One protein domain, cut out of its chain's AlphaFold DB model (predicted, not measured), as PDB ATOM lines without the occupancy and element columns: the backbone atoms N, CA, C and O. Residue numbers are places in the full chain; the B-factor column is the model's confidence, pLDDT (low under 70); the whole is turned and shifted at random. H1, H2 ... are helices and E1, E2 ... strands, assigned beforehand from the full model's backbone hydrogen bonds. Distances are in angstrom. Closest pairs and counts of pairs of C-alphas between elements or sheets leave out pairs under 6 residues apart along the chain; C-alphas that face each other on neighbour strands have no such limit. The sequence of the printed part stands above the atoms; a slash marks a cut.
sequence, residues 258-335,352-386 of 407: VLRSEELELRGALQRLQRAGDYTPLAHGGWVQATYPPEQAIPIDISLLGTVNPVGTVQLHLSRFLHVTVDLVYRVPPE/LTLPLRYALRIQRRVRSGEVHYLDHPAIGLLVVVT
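AT A GLANCE: This is residues 258 to 335 and 352 to 386 of the 407 residues of an uncharacterized protein of Proteobacteria bacterium (UniProt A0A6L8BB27). What is the shape? It is a small sandwich, partly face to face: the short hairpin E6 and E7 lies over one face of the four-strand sheet E2 to E5. E1 runs near E7, and H1 packs on E1, well away from that sheet. What makes it up? The printed part has 113 residues, two named helices and seven named strands in the order H1 E1 E2 H2 E3 E4 E5 E6 E7; the class is mixed, and the larger sheet, E2 E3 E4 E5, is antiparallel. How large is it? It is compact, with a radius of gyration of the C-alphas of 14.7 A and spans of 45 by 33 by 23 A.

IN THESE COORDINATES: Where do the elements begin? H1, residues 267 to 276, 14.5 A, begins at C-alpha (-23.150, -31.103, 4.540); E1 is 279 to 285, 17.1 A, E2 299 to 301 and H2 302 to 305. What follows? E3 is 311 to 318, 23.9 A; E4 322 to 331, 29.1 A; E5 357 to 365, 25.8 A; E6 371 to 374; and E7 379 to 384, 17.0 A, ending at C-alpha (-32.789, -24.203, 3.969).

HOW THE PARTS SIT: What pairs the strands? N 300 and O 314 of E2 and E3 are 2.9 A apart, N 313 and O 327 of hairpin E3 and E4 2.9 A, N 326 and O 362 of E4 and E5 2.9 A, and N 372 and O 383 of hairpin E6 and E7 2.9 A. How do the sheets stand? Their strands are at 38 degrees, and the closest C-alphas of E5 and E7, Leu 360 and Ile 379, are 7.2 A apart. Where are the helices? H2 only grazes the larger sheet, with residues 302 to 304, and is too short for an O i to N i+4 pair; H1 has 4 of 6 within hydrogen-bond range. The closest C-alphas of H1 and E1, Leu 273 and Tyr 279, are 5.5 A apart.

THE WHOLE: Where is the cut? Residues 336 to 351 are not printed, and C-alphas 335 and 352 are 14.3 A apart. Which link is long, and where is confidence low? The link E1 to E2 is long; pLDDT is under 70 at residues 335 and 352 to 355.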
ATOM      1  N   VAL A 258     -21.484 -14.341  -0.070       83.69
ATOM      2  CA  VAL A 258     -21.375 -15.794  -0.287       83.69
ATOM      3  C   VAL A 258     -20.761 -16.444   0.961       83.69
ATOM      4  O   VAL A 258     -19.810 -15.921   1.550       83.69
ATOM      5  N   LEU A 259     -21.346 -17.558   1.399       82.75
ATOM      6  CA  LEU A 259     -20.887 -18.331   2.551       82.75
ATOM      7  C   LEU A 259     -19.684 -19.194   2.165       82.75
ATOM      8  O   LEU A 259     -19.685 -19.844   1.119       82.75
ATOM      9  N   ARG A 260     -18.676 -19.234   3.036       80.38
ATOM     10  CA  ARG A 260     -17.516 -20.123   2.895       80.38
ATOM     11  C   ARG A 260     -17.907 -21.566   3.185       80.38
ATOM     12  O   ARG A 260     -18.861 -21.816   3.921       80.38
ATOM     13  N   SER A 261     -17.111 -22.507   2.682       77.12
ATOM     14  CA  SER A 261     -17.273 -23.955   2.871       77.12
ATOM     15  C   SER A 261     -17.602 -24.364   4.311       77.12
ATOM     16  O   SER A 261     -18.387 -25.291   4.512       77.12
ATOM     17  N   GLU A 262     -17.018 -23.700   5.309       82.00
ATOM     18  CA  GLU A 262     -17.161 -23.958   6.752       82.00
ATOM     19  C   GLU A 262     -18.532 -23.546   7.297       82.00
ATOM     20  O   GLU A 262     -19.056 -24.204   8.192       82.00
ATOM     21  N   GLU A 263     -19.113 -22.489   6.730       79.94
ATOM     22  CA  GLU A 263     -20.422 -21.926   7.086       79.94
ATOM     23  C   GLU A 263     -21.584 -22.698   6.429       79.94
ATOM     24  O   GLU A 263     -22.753 -22.433   6.706       79.94
ATOM     25  N   LEU A 264     -21.281 -23.650   5.539       81.56
ATOM     26  CA  LEU A 264     -22.275 -24.410   4.789       81.56
ATOM     27  C   LEU A 264     -22.982 -25.466   5.664       81.56
ATOM     28  O   LEU A 264     -22.407 -26.496   6.023       81.56
ATOM     29  N   GLU A 265     -24.277 -25.260   5.919       83.75
ATOM     30  CA  GLU A 265     -25.220 -26.284   6.393       83.75
ATOM     31  C   GLU A 265     -25.425 -27.413   5.347       83.75
ATOM     32  O   GLU A 265     -24.737 -27.504   4.332       83.75
ATOM     33  N   LEU A 266     -26.366 -28.338   5.576       87.06
ATOM     34  CA  LEU A 266     -26.711 -29.455   4.669       87.06
ATOM     35  C   LEU A 266     -25.558 -30.410   4.268       87.06
ATOM     36  O   LEU A 266     -25.822 -31.403   3.594       87.06
ATOM     37  N   ARG A 267     -24.317 -30.212   4.742       86.38
ATOM     38  CA  ARG A 267     -23.150 -31.103   4.540       86.38
ATOM     39  C   ARG A 267     -23.488 -32.583   4.760       86.38
ATOM     40  O   ARG A 267     -23.137 -33.433   3.949       86.38
ATOM     41  N   GLY A 268     -24.236 -32.894   5.822       85.62
ATOM     42  CA  GLY A 268     -24.674 -34.260   6.131       85.62
ATOM     43  C   GLY A 268     -25.747 -34.829   5.190       85.62
ATOM     44  O   GLY A 268     -25.928 -36.043   5.162       85.62
ATOM     45  N   ALA A 269     -26.459 -33.991   4.427       85.12
ATOM     46  CA  ALA A 269     -27.353 -34.413   3.347       85.12
ATOM     47  C   ALA A 269     -26.572 -34.630   2.041       85.12
ATOM     48  O   ALA A 269     -26.717 -35.689   1.437       85.12
ATOM     49  N   LEU A 270     -25.670 -33.706   1.679       85.75
ATOM     50  CA  LEU A 270     -24.735 -33.868   0.555       85.75
ATOM     51  C   LEU A 270     -23.963 -35.193   0.659       85.75
ATOM     52  O   LEU A 270     -23.995 -36.005  -0.261       85.75
ATOM     53  N   GLN A 271     -23.371 -35.465   1.824       88.56
ATOM     54  CA  GLN A 271     -22.659 -36.718   2.090       88.56
ATOM     55  C   GLN A 271     -23.542 -37.971   2.013       88.56
ATOM     56  O   GLN A 271     -22.992 -39.062   1.900       88.56
ATOM     57  N   ARG A 272     -24.874 -37.870   2.154       86.88
ATOM     58  CA  ARG A 272     -25.787 -39.013   1.960       86.88
ATOM     59  C   ARG A 272     -26.093 -39.225   0.483       86.88
ATOM     60  O   ARG A 272     -26.016 -40.362   0.047       86.88
ATOM     61  N   LEU A 273     -26.350 -38.157  -0.273       86.06
ATOM     62  CA  LEU A 273     -26.541 -38.214  -1.729       86.06
ATOM     63  C   LEU A 273     -25.306 -38.836  -2.408       86.06
ATOM     64  O   LEU A 273     -25.423 -39.844  -3.092       86.06
ATOM     65  N   GLN A 274     -24.109 -38.349  -2.060       86.75
ATOM     66  CA  GLN A 274     -22.813 -38.904  -2.494       86.75
ATOM     67  C   GLN A 274     -22.583 -40.383  -2.126       86.75
ATOM     68  O   GLN A 274     -21.693 -41.013  -2.686       86.75
ATOM     69  N   ARG A 275     -23.330 -40.929  -1.156       89.12
ATOM     70  CA  ARG A 275     -23.245 -42.335  -0.718       89.12
ATOM     71  C   ARG A 275     -24.399 -43.208  -1.211       89.12
ATOM     72  O   ARG A 275     -24.322 -44.415  -1.015       89.12
ATOM     73  N   ALA A 276     -25.438 -42.623  -1.804       86.88
ATOM     74  CA  ALA A 276     -26.517 -43.369  -2.446       86.88
ATOM     75  C   ALA A 276     -26.078 -43.886  -3.824       86.88
ATOM     76  O   ALA A 276     -26.347 -45.029  -4.161       86.88
ATOM     77  N   GLY A 277     -25.334 -43.071  -4.583       77.75
ATOM     78  CA  GLY A 277     -24.921 -43.382  -5.958       77.75
ATOM     79  C   GLY A 277     -25.944 -42.910  -6.992       77.75
ATOM     80  O   GLY A 277     -25.558 -42.261  -7.957       77.75
ATOM     81  N   ASP A 278     -27.234 -43.109  -6.713       81.88
ATOM     82  CA  ASP A 278     -28.375 -42.704  -7.561       81.88
ATOM     83  C   ASP A 278     -28.424 -41.188  -7.862       81.88
ATOM     84  O   ASP A 278     -29.031 -40.746  -8.841       81.88
ATOM     85  N   TYR A 279     -27.772 -40.379  -7.015       82.38
ATOM     86  CA  TYR A 279     -27.780 -38.920  -7.077       82.38
ATOM     87  C   TYR A 279     -26.392 -38.324  -7.322       82.38
ATOM     88  O   TYR A 279     -25.510 -38.408  -6.462       82.38
ATOM     89  N   THR A 280     -26.234 -37.591  -8.428       86.25
ATOM     90  CA  THR A 280     -25.038 -36.767  -8.684       86.25
ATOM     91  C   THR A 280     -25.242 -35.355  -8.115       86.25
ATOM     92  O   THR A 280     -26.125 -34.636  -8.591       86.25
ATOM     93  N   PRO A 281     -24.457 -34.893  -7.120       87.31
ATOM     94  CA  PRO A 281     -24.591 -33.533  -6.609       87.31
ATOM     95  C   PRO A 281     -24.013 -32.509  -7.591       87.31
ATOM     96  O   PRO A 281     -22.825 -32.553  -7.902       87.31
ATOM     97  N   LEU A 282     -24.837 -31.565  -8.050       87.56
ATOM     98  CA  LEU A 282     -24.437 -30.581  -9.071       87.56
ATOM     99  C   LEU A 282     -23.764 -29.332  -8.478       87.56
ATOM    100  O   LEU A 282     -22.935 -28.698  -9.128       87.56
ATOM    101  N   ALA A 283     -24.138 -28.962  -7.250       86.00
ATOM    102  CA  ALA A 283     -23.557 -27.857  -6.489       86.00
ATOM    103  C   ALA A 283     -23.965 -27.923  -5.006       86.00
ATOM    104  O   ALA A 283     -24.974 -28.536  -4.636       86.00
ATOM    105  N   HIS A 284     -23.212 -27.229  -4.153       88.38
ATOM    106  CA  HIS A 284     -23.527 -26.999  -2.741       88.38
ATOM    107  C   HIS A 284     -22.979 -25.629  -2.345       88.38
ATOM    108  O   HIS A 284     -21.798 -25.364  -2.540       88.38
ATOM    109  N   GLY A 285     -23.833 -24.743  -1.833       88.50
ATOM    110  CA  GLY A 285     -23.429 -23.365  -1.564       88.50
ATOM    111  C   GLY A 285     -24.519 -22.533  -0.903       88.50
ATOM    112  O   GLY A 285     -25.691 -22.914  -0.836       88.50
ATOM    113  N   GLY A 286     -24.142 -21.369  -0.389       88.88
ATOM    114  CA  GLY A 286     -25.057 -20.476   0.305       88.88
ATOM    115  C   GLY A 286     -24.579 -19.038   0.290       88.88
ATOM    116  O   GLY A 286     -23.453 -18.744  -0.094       88.88
ATOM    117  N   TRP A 287     -25.459 -18.143   0.715       90.69
ATOM    118  CA  TRP A 287     -25.180 -16.725   0.866       90.69
ATOM    119  C   TRP A 287     -26.039 -16.159   1.999       90.69
ATOM    120  O   TRP A 287     -27.108 -16.694   2.308       90.69
ATOM    121  N   VAL A 288     -25.562 -15.073   2.595       85.94
ATOM    122  CA  VAL A 288     -26.351 -14.132   3.391       85.94
ATOM    123  C   VAL A 288     -26.880 -13.053   2.451       85.94
ATOM    124  O   VAL A 288     -26.194 -12.664   1.507       85.94
ATOM    125  N   GLN A 289     -28.094 -12.572   2.705       81.50
ATOM    126  CA  GLN A 289     -28.620 -11.329   2.143       81.50
ATOM    127  C   GLN A 289     -29.594 -10.683   3.130       81.50
ATOM    128  O   GLN A 289     -30.277 -11.381   3.887       81.50
ATOM    129  N   ALA A 290     -29.745  -9.361   3.059       75.94
ATOM    130  CA  ALA A 290     -30.962  -8.718   3.539       75.94
ATOM    131  C   ALA A 290     -32.188  -9.308   2.808       75.94
ATOM    132  O   ALA A 290     -32.136  -9.635   1.617       75.94
ATOM    133  N   THR A 291     -33.293  -9.487   3.535       72.56
ATOM    134  CA  THR A 291     -34.546 -10.003   2.965       72.56
ATOM    135  C   THR A 291     -35.529  -8.854   2.788       72.56
ATOM    136  O   THR A 291     -35.826  -8.138   3.741       72.56
ATOM    137  N   TYR A 292     -36.030  -8.699   1.567       75.75
ATOM    138  CA  TYR A 292     -36.848  -7.570   1.135       75.75
ATOM    139  C   TYR A 292     -38.285  -8.015   0.793       75.75
ATOM    140  O   TYR A 292     -38.518  -9.216   0.577       75.75
ATOM    141  N   PRO A 293     -39.259  -7.084   0.737       72.62
ATOM    142  CA  PRO A 293     -40.573  -7.353   0.150       72.62
ATOM    143  C   PRO A 293     -40.442  -7.701  -1.351       72.62
ATOM    144  O   PRO A 293     -39.419  -7.377  -1.961       72.62
ATOM    145  N   PRO A 294     -41.421  -8.400  -1.961       72.56
ATOM    146  CA  PRO A 294     -41.278  -8.975  -3.305       72.56
ATOM    147  C   PRO A 294     -40.968  -7.951  -4.408       72.56
ATOM    148  O   PRO A 294     -40.275  -8.292  -5.361       72.56
ATOM    149  N   GLU A 295     -41.399  -6.699  -4.255       79.94
ATOM    150  CA  GLU A 295     -41.142  -5.584  -5.177       79.94
ATOM    151  C   GLU A 295     -39.677  -5.103  -5.156       79.94
ATOM    152  O   GLU A 295     -39.249  -4.364  -6.038       79.94
ATOM    153  N   GLN A 296     -38.911  -5.500  -4.137       78.12
ATOM    154  CA  GLN A 296     -37.515  -5.111  -3.891       78.12
ATOM    155  C   GLN A 296     -36.573  -6.327  -3.805       78.12
ATOM    156  O   GLN A 296     -35.377  -6.184  -3.554       78.12
ATOM    157  N   ALA A 297     -37.097  -7.544  -3.971       78.62
ATOM    158  CA  ALA A 297     -36.344  -8.773  -3.774       78.62
ATOM    159  C   ALA A 297     -35.468  -9.108  -4.988       78.62
ATOM    160  O   ALA A 297     -35.959  -9.498  -6.048       78.62
ATOM    161  N   ILE A 298     -34.153  -9.000  -4.813       82.50
ATOM    162  CA  ILE A 298     -33.173  -9.247  -5.874       82.50
ATOM    163  C   ILE A 298     -33.030 -10.767  -6.124       82.50
ATOM    164  O   ILE A 298     -32.810 -11.515  -5.166       82.50
ATOM    165  N   PRO A 299     -33.153 -11.250  -7.376       88.62
ATOM    166  CA  PRO A 299     -32.819 -12.626  -7.737       88.62
ATOM    167  C   PRO A 299     -31.296 -12.819  -7.793       88.62
ATOM    168  O   PRO A 299     -30.580 -12.003  -8.367       88.62
ATOM    169  N   ILE A 300     -30.797 -13.913  -7.217       87.25
ATOM    170  CA  ILE A 300     -29.368 -14.247  -7.178       87.25
ATOM    171  C   ILE A 300     -29.062 -15.303  -8.244       87.25
ATOM    172  O   ILE A 300     -29.684 -16.366  -8.249       87.25
ATOM    173  N   ASP A 301     -28.104 -15.027  -9.135       90.81
ATOM    174  CA  ASP A 301     -27.578 -16.008 -10.096       90.81
ATOM    175  C   ASP A 301     -26.782 -17.089  -9.349       90.81
ATOM    176  O   ASP A 301     -25.837 -16.790  -8.612       90.81
ATOM    177  N   ILE A 302     -27.153 -18.359  -9.533       87.94
ATOM    178  CA  ILE A 302     -26.488 -19.475  -8.844       87.94
ATOM    179  C   ILE A 302     -25.045 -19.698  -9.316       87.94
ATOM    180  O   ILE A 302     -24.275 -20.334  -8.598       87.94
ATOM    181  N   SER A 303     -24.643 -19.126 -10.455       88.19
ATOM    182  CA  SER A 303     -23.258 -19.137 -10.947       88.19
ATOM    183  C   SER A 303     -22.284 -18.507  -9.939       88.19
ATOM    184  O   SER A 303     -21.122 -18.902  -9.866       88.19
ATOM    185  N   LEU A 304     -22.767 -17.584  -9.093       83.12
ATOM    186  CA  LEU A 304     -22.007 -16.983  -7.986       83.12
ATOM    187  C   LEU A 304     -21.620 -17.994  -6.888       83.12
ATOM    188  O   LEU A 304     -20.778 -17.693  -6.046       83.12
ATOM    189  N   LEU A 305     -22.215 -19.191  -6.896       82.62
ATOM    190  CA  LEU A 305     -21.878 -20.314  -6.014       82.62
ATOM    191  C   LEU A 305     -20.856 -21.280  -6.652       82.62
ATOM    192  O   LEU A 305     -20.661 -22.383  -6.149       82.62
ATOM    193  N   GLY A 306     -20.230 -20.893  -7.771       80.69
ATOM    194  CA  GLY A 306     -19.188 -21.672  -8.447       80.69
ATOM    195  C   GLY A 306     -19.693 -22.810  -9.340       80.69
ATOM    196  O   GLY A 306     -18.888 -23.623  -9.789       80.69
ATOM    197  N   THR A 307     -21.000 -22.890  -9.617       81.88
ATOM    198  CA  THR A 307     -21.547 -23.866 -10.574       81.88
ATOM    199  C   THR A 307     -21.656 -23.295 -11.984       81.88
ATOM    200  O   THR A 307     -21.908 -22.109 -12.179       81.88
ATOM    201  N   VAL A 308     -21.475 -24.165 -12.976       82.50
ATOM    202  CA  VAL A 308     -21.659 -23.868 -14.408       82.50
ATOM    203  C   VAL A 308     -22.912 -24.529 -14.989       82.50
ATOM    204  O   VAL A 308     -23.274 -24.259 -16.135       82.50
ATOM    205  N   ASN A 309     -23.539 -25.440 -14.235       89.69
ATOM    206  CA  ASN A 309     -24.674 -26.254 -14.656       89.69
ATOM    207  C   ASN A 309     -25.310 -26.919 -13.410       89.69
ATOM    208  O   ASN A 309     -24.646 -27.751 -12.787       89.69
ATOM    209  N   PRO A 310     -26.564 -26.610 -13.024       91.94
ATOM    210  CA  PRO A 310     -27.533 -25.771 -13.730       91.94
ATOM    211  C   PRO A 310     -27.139 -24.290 -13.779       91.94
ATOM    212  O   PRO A 310     -26.243 -23.842 -13.070       91.94
ATOM    213  N   VAL A 311     -27.844 -23.531 -14.615       92.69
ATOM    214  CA  VAL A 311     -27.759 -22.064 -14.698       92.69
ATOM    215  C   VAL A 311     -29.127 -21.443 -14.428       92.69
ATOM    216  O   VAL A 311     -30.147 -22.046 -14.762       92.69
ATOM    217  N   GLY A 312     -29.171 -20.242 -13.854       93.62
ATOM    218  CA  GLY A 312     -30.420 -19.528 -13.572       93.62
ATOM    219  C   GLY A 312     -30.380 -18.794 -12.236       93.62
ATOM    220  O   GLY A 312     -29.303 -18.503 -11.719       93.62
ATOM    221  N   THR A 313     -31.549 -18.492 -11.668       95.00
ATOM    222  CA  THR A 313     -31.651 -17.656 -10.464       95.00
ATOM    223  C   THR A 313     -32.483 -18.270  -9.344       95.00
ATOM    224  O   THR A 313     -33.396 -19.072  -9.565       95.00
ATOM    225  N   VAL A 314     -32.175 -17.841  -8.119       92.31
ATOM    226  CA  VAL A 314     -32.994 -18.063  -6.927       92.31
ATOM    227  C   VAL A 314     -33.247 -16.722  -6.237       92.31
ATOM    228  O   VAL A 314     -32.315 -15.999  -5.897       92.31
ATOM    229  N   GLN A 315     -34.516 -16.389  -6.025       92.12
ATOM    230  CA  GLN A 315     -34.968 -15.160  -5.373       92.12
ATOM    231  C   GLN A 315     -35.566 -15.496  -4.002       92.12
ATOM    232  O   GLN A 315     -36.399 -16.397  -3.885       92.12
ATOM    233  N   LEU A 316     -35.177 -14.747  -2.969       87.94
ATOM    234  CA  LEU A 316     -35.733 -14.848  -1.617       87.94
ATOM    235  C   LEU A 316     -36.515 -13.571  -1.289       87.94
ATOM    236  O   LEU A 316     -35.941 -12.483  -1.314       87.94
ATOM    237  N   HIS A 317     -37.801 -13.695  -0.948       84.81
ATOM    238  CA  HIS A 317     -38.635 -12.550  -0.564       84.81
ATOM    239  C   HIS A 317     -39.495 -12.820   0.674       84.81
ATOM    240  O   HIS A 317     -39.953 -13.942   0.913       84.81
ATOM    241  N   LEU A 318     -39.737 -11.771   1.462       80.56
ATOM    242  CA  LEU A 318     -40.564 -11.812   2.667       80.56
ATOM    243  C   LEU A 318     -41.801 -10.934   2.484       80.56
ATOM    244  O   LEU A 318     -41.712  -9.712   2.441       80.56
ATOM    245  N   SER A 319     -42.965 -11.574   2.409       79.69
ATOM    246  CA  SER A 319     -44.268 -10.907   2.494       79.69
ATOM    247  C   SER A 319     -44.881 -11.194   3.872       79.69
ATOM    248  O   SER A 319     -44.206 -11.066   4.891       79.69
ATOM    249  N   ARG A 320     -46.126 -11.686   3.947       82.69
ATOM    250  CA  ARG A 320     -46.652 -12.305   5.181       82.69
ATOM    251  C   ARG A 320     -45.859 -13.561   5.578       82.69
ATOM    252  O   ARG A 320     -45.863 -13.951   6.743       82.69
ATOM    253  N   PHE A 321     -45.214 -14.209   4.609       87.50
ATOM    254  CA  PHE A 321     -44.379 -15.390   4.806       87.50
ATOM    255  C   PHE A 321     -43.115 -15.301   3.945       87.50
ATOM    256  O   PHE A 321     -43.072 -14.555   2.964       87.50
ATOM    257  N   LEU A 322     -42.108 -16.094   4.305       87.38
ATOM    258  CA  LEU A 322     -40.891 -16.262   3.523       87.38
ATOM    259  C   LEU A 322     -41.173 -17.150   2.303       87.38
ATOM    260  O   LEU A 322     -41.766 -18.224   2.433       87.38
ATOM    261  N   HIS A 323     -40.750 -16.706   1.125       90.06
ATOM    262  CA  HIS A 323     -40.912 -17.425  -0.134       90.06
ATOM    263  C   HIS A 323     -39.576 -17.518  -0.865       90.06
ATOM    264  O   HIS A 323     -38.777 -16.580  -0.848       90.06
ATOM    265  N   VAL A 324     -39.369 -18.655  -1.522       92.75
ATOM    266  CA  VAL A 324     -38.264 -18.891  -2.450       92.75
ATOM    267  C   VAL A 324     -38.868 -19.078  -3.837       92.75
ATOM    268  O   VAL A 324     -39.735 -19.936  -4.014       92.75
ATOM    269  N   THR A 325     -38.409 -18.284  -4.800       94.75
ATOM    270  CA  THR A 325     -38.685 -18.465  -6.232       94.75
ATOM    271  C   THR A 325     -37.425 -19.003  -6.897       94.75
ATOM    272  O   THR A 325     -36.328 -18.518  -6.627       94.75
ATOM    273  N   VAL A 326     -37.578 -20.005  -7.755       94.94
ATOM    274  CA  VAL A 326     -36.496 -20.699  -8.459       94.94
ATOM    275  C   VAL A 326     -36.841 -20.738  -9.942       94.94
ATOM    276  O   VAL A 326     -37.922 -21.215 -10.287       94.94
ATOM    277  N   ASP A 327     -35.939 -20.259 -10.799       95.94
ATOM    278  CA  ASP A 327     -35.952 -20.526 -12.244       95.94
ATOM    279  C   ASP A 327     -34.550 -20.980 -12.663       95.94
ATOM    280  O   ASP A 327     -33.618 -20.176 -12.746       95.94
ATOM    281  N   LEU A 328     -34.402 -22.291 -12.858       94.19
ATOM    282  CA  LEU A 328     -33.136 -22.954 -13.155       94.19
ATOM    283  C   LEU A 328     -33.265 -23.865 -14.370       94.19
ATOM    284  O   LEU A 328     -34.235 -24.607 -14.493       94.19
ATOM    285  N   VAL A 329     -32.232 -23.881 -15.208       94.56
ATOM    286  CA  VAL A 329     -32.101 -24.782 -16.355       94.56
ATOM    287  C   VAL A 329     -30.845 -25.631 -16.187       94.56
ATOM    288  O   VAL A 329     -29.725 -25.127 -16.302       94.56
ATOM    289  N   TYR A 330     -31.031 -26.929 -15.954       92.94
ATOM    290  CA  TYR A 330     -29.973 -27.926 -16.116       92.94
ATOM    291  C   TYR A 330     -29.881 -28.352 -17.581       92.94
ATOM    292  O   TYR A 330     -30.880 -28.359 -18.306       92.94
ATOM    293  N   ARG A 331     -28.670 -28.684 -18.024       90.94
ATOM    294  CA  ARG A 331     -28.372 -29.143 -19.382       90.94
ATOM    295  C   ARG A 331     -27.606 -30.450 -19.281       90.94
ATOM    296  O   ARG A 331     -26.552 -30.471 -18.650       90.94
ATOM    297  N   VAL A 332     -28.101 -31.515 -19.895       86.38
ATOM    298  CA  VAL A 332     -27.357 -32.775 -19.960       86.38
ATOM    299  C   VAL A 332     -26.114 -32.533 -20.831       86.38
ATOM    300  O   VAL A 332     -26.261 -32.031 -21.951       86.38
ATOM    301  N   PRO A 333     -24.888 -32.801 -20.341       80.94
ATOM    302  CA  PRO A 333     -23.702 -32.784 -21.191       80.94
ATOM    303  C   PRO A 333     -23.863 -33.837 -22.297       80.94
ATOM    304  O   PRO A 333     -24.311 -34.939 -21.987       80.94
ATOM    305  N   PRO A 334     -23.515 -33.547 -23.563       74.62
ATOM    306  CA  PRO A 334     -23.545 -34.572 -24.599       74.62
ATOM    307  C   PRO A 334     -22.561 -35.687 -24.228       74.62
ATOM    308  O   PRO A 334     -21.398 -35.408 -23.924       74.62
ATOM    309  N   GLU A 335     -23.024 -36.935 -24.242       69.00
ATOM    310  CA  GLU A 335     -22.148 -38.079 -24.014       69.00
ATOM    311  C   GLU A 335     -21.107 -38.152 -25.148       69.00
ATOM    312  O   GLU A 335     -21.472 -38.023 -26.324       69.00
ATOM    313  N   LEU A 352     -29.336 -33.596 -35.419       50.69
ATOM    314  CA  LEU A 352     -30.373 -33.012 -34.553       50.69
ATOM    315  C   LEU A 352     -30.176 -33.312 -33.052       50.69
ATOM    316  O   LEU A 352     -31.127 -33.203 -32.276       50.69
ATOM    317  N   THR A 353     -28.946 -33.616 -32.612       58.81
ATOM    318  CA  THR A 353     -28.595 -33.796 -31.183       58.81
ATOM    319  C   THR A 353     -28.687 -32.473 -30.404       58.81
ATOM    320  O   THR A 353     -27.692 -31.828 -30.065       58.81
ATOM    321  N   LEU A 354     -29.912 -32.036 -30.107       63.09
ATOM    322  CA  LEU A 354     -30.183 -30.893 -29.242       63.09
ATOM    323  C   LEU A 354     -29.861 -31.277 -27.786       63.09
ATOM    324  O   LEU A 354     -30.464 -32.216 -27.267       63.09
ATOM    325  N   PRO A 355     -28.957 -30.564 -27.082       67.69
ATOM    326  CA  PRO A 355     -28.573 -30.934 -25.723       67.69
ATOM    327  C   PRO A 355     -29.769 -30.782 -24.783       67.69
ATOM    328  O   PRO A 355     -30.266 -29.663 -24.593       67.69
ATOM    329  N   LEU A 356     -30.210 -31.913 -24.223       82.25
ATOM    330  CA  LEU A 356     -31.413 -32.061 -23.404       82.25
ATOM    331  C   LEU A 356     -31.393 -31.106 -22.204       82.25
ATOM    332  O   LEU A 356     -30.359 -30.913 -21.557       82.25
ATOM    333  N   ARG A 357     -32.530 -30.459 -21.922       88.69
ATOM    334  CA  ARG A 357     -32.638 -29.412 -20.895       88.69
ATOM    335  C   ARG A 357     -33.842 -29.639 -20.006       88.69
ATOM    336  O   ARG A 357     -34.932 -29.908 -20.495       88.69
ATOM    337  N   TYR A 358     -33.639 -29.420 -18.716       91.44
ATOM    338  CA  TYR A 358     -34.647 -29.603 -17.685       91.44
ATOM    339  C   TYR A 358     -34.795 -28.310 -16.884       91.44
ATOM    340  O   TYR A 358     -33.790 -27.726 -16.472       91.44
ATOM    341  N   ALA A 359     -36.033 -27.846 -16.699       93.50
ATOM    342  CA  ALA A 359     -36.331 -26.536 -16.127       93.50
ATOM    343  C   ALA A 359     -37.050 -26.661 -14.774       93.50
ATOM    344  O   ALA A 359     -38.232 -26.998 -14.714       93.50
ATOM    345  N   LEU A 360     -36.352 -26.341 -13.685       92.75
ATOM    346  CA  LEU A 360     -36.925 -26.284 -12.341       92.75
ATOM    347  C   LEU A 360     -37.467 -24.869 -12.094       92.75
ATOM    348  O   LEU A 360     -36.717 -23.954 -11.752       92.75
ATOM    349  N   ARG A 361     -38.779 -24.706 -12.296       95.31
ATOM    350  CA  ARG A 361     -39.517 -23.438 -12.164       95.31
ATOM    351  C   ARG A 361     -40.552 -23.525 -11.053       95.31
ATOM    352  O   ARG A 361     -41.675 -23.963 -11.284       95.31
ATOM    353  N   ILE A 362     -40.166 -23.149  -9.833       93.00
ATOM    354  CA  ILE A 362     -41.006 -23.313  -8.637       93.00
ATOM    355  C   ILE A 362     -40.927 -22.079  -7.734       93.00
ATOM    356  O   ILE A 362     -39.850 -21.676  -7.299       93.00
ATOM    357  N   GLN A 363     -42.092 -21.537  -7.370       93.81
ATOM    358  CA  GLN A 363     -42.250 -20.619  -6.241       93.81
ATOM    359  C   GLN A 363     -42.878 -21.374  -5.066       93.81
ATOM    360  O   GLN A 363     -43.959 -21.950  -5.194       93.81
ATOM    361  N   ARG A 364     -42.219 -21.376  -3.903       89.88
ATOM    362  CA  ARG A 364     -42.697 -22.080  -2.703       89.88
ATOM    363  C   ARG A 364     -42.574 -21.208  -1.458       89.88
ATOM    364  O   ARG A 364     -41.530 -20.616  -1.192       89.88
ATOM    365  N   ARG A 365     -43.629 -21.193  -0.638       92.69
ATOM    366  CA  ARG A 365     -43.552 -20.712   0.747       92.69
ATOM    367  C   ARG A 365     -42.675 -21.663   1.562       92.69
ATOM    368  O   ARG A 365     -43.005 -22.842   1.690       92.69
ATOM    369  N   VAL A 366     -41.621 -21.128   2.161       89.38
ATOM    370  CA  VAL A 366     -40.706 -21.857   3.047       89.38
ATOM    371  C   VAL A 366     -40.924 -21.457   4.510       89.38
ATOM    372  O   VAL A 366     -41.637 -20.498   4.827       89.38
ATOM    373  N   ARG A 367     -40.322 -22.215   5.422       87.44
ATOM    374  CA  ARG A 367     -40.256 -21.947   6.860       87.44
ATOM    375  C   ARG A 367     -38.786 -21.853   7.262       87.44
ATOM    376  O   ARG A 367     -37.932 -22.504   6.667       87.44
ATOM    377  N   SER A 368     -38.476 -20.993   8.229       81.75
ATOM    378  CA  SER A 368     -37.080 -20.770   8.608       81.75
ATOM    379  C   SER A 368     -36.550 -21.924   9.460       81.75
ATOM    380  O   SER A 368     -37.263 -22.417  10.330       81.75
ATOM    381  N   GLY A 369     -35.325 -22.373   9.177       83.38
ATOM    382  CA  GLY A 369     -34.711 -23.556   9.797       83.38
ATOM    383  C   GLY A 369     -35.255 -24.912   9.315       83.38
ATOM    384  O   GLY A 369     -34.721 -25.946   9.708       83.38
ATOM    385  N   GLU A 370     -36.276 -24.938   8.453       89.06
ATOM    386  CA  GLU A 370     -36.787 -26.168   7.837       89.06
ATOM    387  C   GLU A 370     -36.111 -26.426   6.482       89.06
ATOM    388  O   GLU A 370     -35.837 -25.503   5.711       89.06
ATOM    389  N   VAL A 371     -35.857 -27.703   6.179       89.75
ATOM    390  CA  VAL A 371     -35.350 -28.134   4.870       89.75
ATOM    391  C   VAL A 371     -36.534 -28.379   3.943       89.75
ATOM    392  O   VAL A 371     -37.373 -29.240   4.210       89.75
ATOM    393  N   HIS A 372     -36.582 -27.661   2.827       89.19
ATOM    394  CA  HIS A 372     -37.566 -27.873   1.774       89.19
ATOM    395  C   HIS A 372     -36.907 -28.505   0.550       89.19
ATOM    396  O   HIS A 372     -35.879 -28.033   0.073       89.19
ATOM    397  N   TYR A 373     -37.537 -29.553   0.029       91.88
ATOM    398  CA  TYR A 373     -37.209 -30.138  -1.264       91.88
ATOM    399  C   TYR A 373     -38.092 -29.508  -2.348       91.88
ATOM    400  O   TYR A 373     -39.309 -29.393  -2.165       91.88
ATOM    401  N   LEU A 374     -37.487 -29.059  -3.443       90.31
ATOM    402  CA  LEU A 374     -38.154 -28.624  -4.669       90.31
ATOM    403  C   LEU A 374     -37.776 -29.635  -5.750       90.31
ATOM    404  O   LEU A 374     -36.590 -29.890  -5.950       90.31
ATOM    405  N   ASP A 375     -38.779 -30.226  -6.389       85.06
ATOM    406  CA  ASP A 375     -38.618 -31.442  -7.183       85.06
ATOM    407  C   ASP A 375     -38.929 -31.208  -8.661       85.06
ATOM    408  O   ASP A 375     -39.821 -30.432  -9.008       85.06
ATOM    409  N   HIS A 376     -38.202 -31.914  -9.515       83.81
ATOM    410  CA  HIS A 376     -38.443 -32.064 -10.944       83.81
ATOM    411  C   HIS A 376     -37.752 -33.379 -11.352       83.81
ATOM    412  O   HIS A 376     -36.609 -33.568 -10.939       83.81
ATOM    413  N   PRO A 377     -38.350 -34.262 -12.180       81.19
ATOM    414  CA  PRO A 377     -37.892 -35.652 -12.358       81.19
ATOM    415  C   PRO A 377     -36.380 -35.857 -12.576       81.19
ATOM    416  O   PRO A 377     -35.794 -36.776 -12.011       81.19
ATOM    417  N   ALA A 378     -35.740 -34.968 -13.344       85.12
ATOM    418  CA  ALA A 378     -34.293 -34.984 -13.580       85.12
ATOM    419  C   ALA A 378     -33.433 -34.153 -12.594       85.12
ATOM    420  O   ALA A 378     -32.229 -34.383 -12.511       85.12
ATOM    421  N   ILE A 379     -33.989 -33.166 -11.874       89.69
ATOM    422  CA  ILE A 379     -33.221 -32.260 -10.991       89.69
ATOM    423  C   ILE A 379     -33.983 -31.844  -9.725       89.69
ATOM    424  O   ILE A 379     -34.986 -31.136  -9.777       89.69
ATOM    425  N   GLY A 380     -33.424 -32.191  -8.567       89.69
ATOM    426  CA  GLY A 380     -33.907 -31.792  -7.250       89.69
ATOM    427  C   GLY A 380     -33.069 -30.684  -6.603       89.69
ATOM    428  O   GLY A 380     -31.843 -30.626  -6.750       89.69
ATOM    429  N   LEU A 381     -33.723 -29.822  -5.822       91.62
ATOM    430  CA  LEU A 381     -33.091 -28.756  -5.041       91.62
ATOM    431  C   LEU A 381     -33.511 -28.833  -3.569       91.62
ATOM    432  O   LEU A 381     -34.688 -28.723  -3.231       91.62
ATOM    433  N   LEU A 382     -32.534 -28.967  -2.674       91.69
ATOM    434  CA  LEU A 382     -32.711 -28.840  -1.229       91.69
ATOM    435  C   LEU A 382     -32.373 -27.409  -0.805       91.69
ATOM    436  O   LEU A 382     -31.247 -26.951  -1.000       91.69
ATOM    437  N   VAL A 383     -33.332 -26.715  -0.192       91.31
ATOM    438  CA  VAL A 383     -33.161 -25.355   0.338       91.31
ATOM    439  C   VAL A 383     -33.446 -25.306   1.838       91.31
ATOM    440  O   VAL A 383     -34.445 -25.842   2.316       91.31
ATOM    441  N   VAL A 384     -32.576 -24.618   2.574       90.12
ATOM    442  CA  VAL A 384     -32.789 -24.203   3.969       90.12
ATOM    443  C   VAL A 384     -32.525 -22.702   4.081       90.12
ATOM    444  O   VAL A 384     -31.644 -22.165   3.396       90.12
ATOM    445  N   VAL A 385     -33.306 -22.003   4.907       88.38
ATOM    446  CA  VAL A 385     -33.128 -20.565   5.159       88.38
ATOM    447  C   VAL A 385     -33.188 -20.293   6.657       88.38
ATOM    448  O   VAL A 385     -34.253 -20.346   7.271       88.38
ATOM    449  N   THR A 386     -32.041 -20.006   7.255       86.81
ATOM    450  CA  THR A 386     -31.883 -19.608   8.657       86.81
ATOM    451  C   THR A 386     -31.757 -18.079   8.762       86.81
ATOM    452  O   THR A 386     -31.317 -17.440   7.802       86.81
TER     453      THR A 386